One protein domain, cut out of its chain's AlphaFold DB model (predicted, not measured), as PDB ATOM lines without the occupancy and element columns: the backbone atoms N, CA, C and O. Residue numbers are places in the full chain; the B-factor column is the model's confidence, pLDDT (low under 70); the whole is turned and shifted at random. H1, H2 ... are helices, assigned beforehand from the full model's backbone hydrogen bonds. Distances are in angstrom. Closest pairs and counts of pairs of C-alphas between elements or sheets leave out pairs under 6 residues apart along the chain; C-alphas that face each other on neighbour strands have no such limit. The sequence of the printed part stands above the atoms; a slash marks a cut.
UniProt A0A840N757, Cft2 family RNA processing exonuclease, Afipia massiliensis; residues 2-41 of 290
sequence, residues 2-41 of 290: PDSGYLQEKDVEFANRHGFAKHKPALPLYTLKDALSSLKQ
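AT A GLANCE: This is residues 2 to 41 of the 290 residues of the protein "Cft2 family RNA processing exonuclease" of Afipia massiliensis (UniProt A0A840N757). A lopsided helical hairpin: the long helix H1 makes one arm, and the extended stretch 19 to 31 folds back beside it to the short helix H2, which packs on the starting part of H1, residues 2 to 9. The printed part has 40 residues with two named helices, H1 then H2, and no named strand; the class is all helix. The whole is a loose rod, radius of gyration of the C-alphas 11.2 A, spanning 36 by 14 by 9 A.

HOW THE PARTS SIT: Look first at H1, residues 2 to 18, and then at H2, residues 32 to 39: they touch, H1 with residues 2 to 9 alone. Their closest C-alphas, those of Gly 5 and Leu 32, are 4.3 A apart. They form a helical hairpin, at a shallow tilt of 21 degrees, opposite ways. In H1 and H2 every O i to N i+4 pair is within hydrogen-bond range.

IN THESE COORDINATES: Find C-alpha 2 at (18.752, -5.090, -3.742); from there H1 runs 24.6 A to C-alpha 18 at (39.240, -14.100, -13.976). H2 runs 10.9 A from C-alpha 32 to C-alpha 39 at (14.654, 2.101, -0.739).

THE WHOLE: The C-alphas farthest apart, His 18 and Gln 41, are 36.2 A apart. The link from H1 to H2, 13 residues, is long. The printed part has no cut, and no printed residue is under 70 in pLDDT.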
ATOM      1  N   PRO A   2      17.664  -4.441  -4.495       87.69
ATOM      2  CA  PRO A   2      18.752  -5.090  -3.742       87.69
ATOM      3  C   PRO A   2      19.416  -6.263  -4.478       87.69
ATOM      4  O   PRO A   2      20.638  -6.316  -4.555       87.69
ATOM      5  N   ASP A   3      18.610  -7.132  -5.098       84.06
ATOM      6  CA  ASP A   3      19.087  -8.272  -5.899       84.06
ATOM      7  C   ASP A   3      20.048  -7.841  -7.018       84.06
ATOM      8  O   ASP A   3      21.119  -8.411  -7.187       84.06
ATOM      9  N   SER A   4      19.730  -6.753  -7.727       87.12
ATOM     10  CA  SER A   4      20.602  -6.242  -8.784       87.12
ATOM     11  C   SER A   4      21.923  -5.681  -8.250       87.12
ATOM     12  O   SER A   4      22.945  -5.893  -8.893       87.12
ATOM     13  N   GLY A   5      21.920  -5.004  -7.095       89.81
ATOM     14  CA  GLY A   5      23.158  -4.539  -6.458       89.81
ATOM     15  C   GLY A   5      24.057  -5.714  -6.069       89.81
ATOM     16  O   GLY A   5      25.230  -5.738  -6.425       89.81
ATOM     17  N   TYR A   6      23.470  -6.746  -5.455       88.19
ATOM     18  CA  TYR A   6      24.175  -7.983  -5.112       88.19
ATOM     19  C   TYR A   6      24.744  -8.706  -6.346       88.19
ATOM     20  O   TYR A   6      25.895  -9.141  -6.336       88.19
ATOM     21  N   LEU A   7      23.962  -8.818  -7.427       84.94
ATOM     22  CA  LEU A   7      24.420  -9.436  -8.674       84.94
ATOM     23  C   LEU A   7      25.585  -8.662  -9.299       84.94
ATOM     24  O   LEU A   7      26.552  -9.285  -9.723       84.94
ATOM     25  N   GLN A   8      25.542  -7.326  -9.300       89.94
ATOM     26  CA  GLN A   8      26.655  -6.517  -9.805       89.94
ATOM     27  C   GLN A   8      27.935  -6.718  -8.988       89.94
ATOM     28  O   GLN A   8      29.015  -6.836  -9.564       89.94
ATOM     29  N   GLU A   9      27.830  -6.802  -7.660       91.31
ATOM     30  CA  GLU A   9      28.973  -7.111  -6.794       91.31
ATOM     31  C   GLU A   9      29.564  -8.490  -7.127       91.31
ATOM     32  O   GLU A   9      30.780  -8.624  -7.282       91.31
ATOM     33  N   LYS A  10      28.715  -9.504  -7.336       87.75
ATOM     34  CA  LYS A  10      29.151 -10.859  -7.712       87.75
ATOM     35  C   LYS A  10      29.772 -10.930  -9.104       87.75
ATOM     36  O   LYS A  10      30.793 -11.601  -9.273       87.75
ATOM     37  N   ASP A  11      29.210 -10.222 -10.077       86.19
ATOM     38  CA  ASP A  11      29.756 -10.137 -11.432       86.19
ATOM     39  C   ASP A  11      31.146  -9.487 -11.421       86.19
ATOM     40  O   ASP A  11      32.067  -9.962 -12.087       86.19
ATOM     41  N   VAL A  12      31.334  -8.445 -10.608       90.56
ATOM     42  CA  VAL A  12      32.619  -7.758 -10.432       90.56
ATOM     43  C   VAL A  12      33.638  -8.624  -9.693       90.56
ATOM     44  O   VAL A  12      34.789  -8.701 -10.127       90.56
ATOM     45  N   GLU A  13      33.243  -9.326  -8.626       89.12
ATOM     46  CA  GLU A  13      34.093 -10.319  -7.951       89.12
ATOM     47  C   GLU A  13      34.579 -11.389  -8.941       89.12
ATOM     48  O   GLU A  13      35.766 -11.730  -8.975       89.12
ATOM     49  N   PHE A  14      33.671 -11.909  -9.770       86.75
ATOM     50  CA  PHE A  14      33.983 -12.916 -10.776       86.75
ATOM     51  C   PHE A  14      34.901 -12.358 -11.873       86.75
ATOM     52  O   PHE A  14      35.879 -13.017 -12.239       86.75
ATOM     53  N   ALA A  15      34.645 -11.141 -12.356       87.38
ATOM     54  CA  ALA A  15      35.452 -10.489 -13.383       87.38
ATOM     55  C   ALA A  15      36.866 -10.145 -12.901       87.38
ATOM     56  O   ALA A  15      37.833 -10.389 -13.622       87.38
ATOM     57  N   ASN A  16      37.005  -9.646 -11.669       90.62
ATOM     58  CA  ASN A  16      38.305  -9.385 -11.051       90.62
ATOM     59  C   ASN A  16      39.089 -10.685 -10.819       90.62
ATOM     60  O   ASN A  16      40.294 -10.717 -11.057       90.62
ATOM     61  N   ARG A  17      38.410 -11.777 -10.435       90.44
ATOM     62  CA  ARG A  17      39.034 -13.099 -10.254       90.44
ATOM     63  C   ARG A  17      39.574 -13.696 -11.559       90.44
ATOM     64  O   ARG A  17      40.611 -14.346 -11.532       90.44
ATOM     65  N   HIS A  18      38.883 -13.496 -12.682       88.56
ATOM     66  CA  HIS A  18      39.240 -14.100 -13.976       88.56
ATOM     67  C   HIS A  18      39.914 -13.123 -14.956       88.56
ATOM     68  O   HIS A  18      40.289 -13.519 -16.056       88.56
ATOM     69  N   GLY A  19      40.071 -11.850 -14.584       85.25
ATOM     70  CA  GLY A  19      40.873 -10.871 -15.319       85.25
ATOM     71  C   GLY A  19      40.310 -10.395 -16.664       85.25
ATOM     72  O   GLY A  19      41.066  -9.828 -17.449       85.25
ATOM     73  N   PHE A  20      39.017 -10.591 -16.951       81.69
ATOM     74  CA  PHE A  20      38.404 -10.201 -18.236       81.69
ATOM     75  C   PHE A  20      37.730  -8.815 -18.224       81.69
ATOM     76  O   PHE A  20      37.137  -8.400 -19.221       81.69
ATOM     77  N   ALA A  21      37.808  -8.082 -17.112       84.31
ATOM     78  CA  ALA A  21      37.278  -6.728 -17.033       84.31
ATOM     79  C   ALA A  21      38.144  -5.713 -17.793       84.31
ATOM     80  O   ALA A  21      39.375  -5.751 -17.746       84.31
ATOM     81  N   LYS A  22      37.484  -4.740 -18.435       81.31
ATOM     82  CA  LYS A  22      38.151  -3.597 -19.082       81.31
ATOM     83  C   LYS A  22      38.821  -2.665 -18.061       81.31
ATOM     84  O   LYS A  22      39.876  -2.108 -18.346       81.31
ATOM     85  N   HIS A  23      38.205  -2.497 -16.891       83.88
ATOM     86  CA  HIS A  23      38.708  -1.669 -15.792       83.88
ATOM     87  C   HIS A  23      39.405  -2.538 -14.740       83.88
ATOM     88  O   HIS A  23      39.007  -3.683 -14.525       83.88
ATOM     89  N   LYS A  24      40.452  -2.000 -14.100       87.06
ATOM     90  CA  LYS A  24      41.248  -2.696 -13.081       87.06
ATOM     91  C   LYS A  24      41.436  -1.792 -11.849       87.06
ATOM     92  O   LYS A  24      42.188  -0.825 -11.955       87.06
ATOM     93  N   PRO A  25      40.790  -2.095 -10.708       86.69
ATOM     94  CA  PRO A  25      39.773  -3.138 -10.537       86.69
ATOM     95  C   PRO A  25      38.476  -2.799 -11.289       86.69
ATOM     96  O   PRO A  25      38.173  -1.634 -11.544       86.69
ATOM     97  N   ALA A  26      37.694  -3.819 -11.635       90.38
ATOM     98  CA  ALA A  26      36.285  -3.618 -11.947       90.38
ATOM     99  C   ALA A  26      35.551  -3.188 -10.673       90.38
ATOM    100  O   ALA A  26      35.860  -3.688  -9.588       90.38
ATOM    101  N   LEU A  27      34.579  -2.290 -10.818       93.06
ATOM    102  CA  LEU A  27      33.712  -1.809  -9.745       93.06
ATOM    103  C   LEU A  27      32.247  -1.943 -10.188       93.06
ATOM    104  O   LEU A  27      31.975  -1.772 -11.381       93.06
ATOM    105  N   PRO A  28      31.313  -2.257  -9.273       92.88
ATOM    106  CA  PRO A  28      29.890  -2.249  -9.598       92.88
ATOM    107  C   PRO A  28      29.413  -0.802  -9.780       92.88
ATOM    108  O   PRO A  28      30.015   0.123  -9.234       92.88
ATOM    109  N   LEU A  29      28.323  -0.588 -10.523       93.31
ATOM    110  CA  LEU A  29      27.735   0.753 -10.656       93.31
ATOM    111  C   LEU A  29      27.110   1.213  -9.334       93.31
ATOM    112  O   LEU A  29      27.120   2.400  -9.024       93.31
ATOM    113  N   TYR A  30      26.565   0.266  -8.573       95.69
ATOM    114  CA  TYR A  30      26.075   0.445  -7.211       95.69
ATOM    115  C   TYR A  30      26.072  -0.899  -6.476       95.69
ATOM    116  O   TYR A  30      26.043  -1.965  -7.092       95.69
ATOM    117  N   THR A  31      26.080  -0.848  -5.150       95.62
ATOM    118  CA  THR A  31      26.148  -2.024  -4.269       95.62
ATOM    119  C   THR A  31      24.780  -2.422  -3.715       95.62
ATOM    120  O   THR A  31      23.805  -1.662  -3.785       95.62
ATOM    121  N   LEU A  32      24.694  -3.597  -3.078       95.25
ATOM    122  CA  LEU A  32      23.542  -3.971  -2.251       95.25
ATOM    123  C   LEU A  32      23.223  -2.896  -1.196       95.25
ATOM    124  O   LEU A  32      22.054  -2.584  -0.951       95.25
ATOM    125  N   LYS A  33      24.256  -2.303  -0.585       96.75
ATOM    126  CA  LYS A  33      24.109  -1.256   0.434       96.75
ATOM    127  C   LYS A  33      23.478   0.013  -0.141       96.75
ATOM    128  O   LYS A  33      22.596   0.593   0.502       96.75
ATOM    129  N   ASP A  34      23.894   0.425  -1.334       96.75
ATOM    130  CA  ASP A  34      23.330   1.594  -2.016       96.75
ATOM    131  C   ASP A  34      21.860   1.354  -2.360       96.75
ATOM    132  O   ASP A  34      21.001   2.190  -2.067       96.75
ATOM    133  N   ALA A  35      21.540   0.159  -2.870       95.75
ATOM    134  CA  ALA A  35      20.167  -0.236  -3.152       95.75
ATOM    135  C   ALA A  35      19.291  -0.197  -1.886       95.75
ATOM    136  O   ALA A  35      18.227   0.421  -1.903       95.75
ATOM    137  N   LEU A  36      19.741  -0.778  -0.769       95.81
ATOM    138  CA  LEU A  36      19.014  -0.731   0.508       95.81
ATOM    139  C   LEU A  36      18.840   0.700   1.036       95.81
ATOM    140  O   LEU A  36      17.804   1.021   1.615       95.81
ATOM    141  N   SER A  37      19.836   1.562   0.833       96.62
ATOM    142  CA  SER A  37      19.767   2.968   1.244       96.62
ATOM    143  C   SER A  37      18.766   3.758   0.397       96.62
ATOM    144  O   SER A  37      18.007   4.553   0.948       96.62
ATOM    145  N   SER A  38      18.701   3.496  -0.914       96.38
ATOM    146  CA  SER A  38      17.742   4.139  -1.824       96.38
ATOM    147  C   SER A  38      16.287   3.787  -1.502       96.38
ATOM    148  O   SER A  38      15.424   4.660  -1.541       96.38
ATOM    149  N   LEU A  39      16.011   2.543  -1.081       94.75
ATOM    150  CA  LEU A  39      14.654   2.101  -0.739       94.75
ATOM    151  C   LEU A  39      14.035   2.906   0.410       94.75
ATOM    152  O   LEU A  39      12.824   3.093   0.432       94.75
ATOM    153  N   LYS A  40      14.852   3.426   1.337       95.88
ATOM    154  CA  LYS A  40      14.386   4.263   2.458       95.88
ATOM    155  C   LYS A  40      13.884   5.641   2.018       95.88
ATOM    156  O   LYS A  40      13.267   6.339   2.814       95.88
ATOM    157  N   GLN A  41      14.186   6.043   0.787       95.81
ATOM    158  CA  GLN A  41      13.775   7.328   0.223       95.81
ATOM    159  C   GLN A  41      12.480   7.216  -0.590       95.81
ATOM    160  O   GLN A  41      11.900   8.238  -0.951       95.81
TER     161      GLN A  41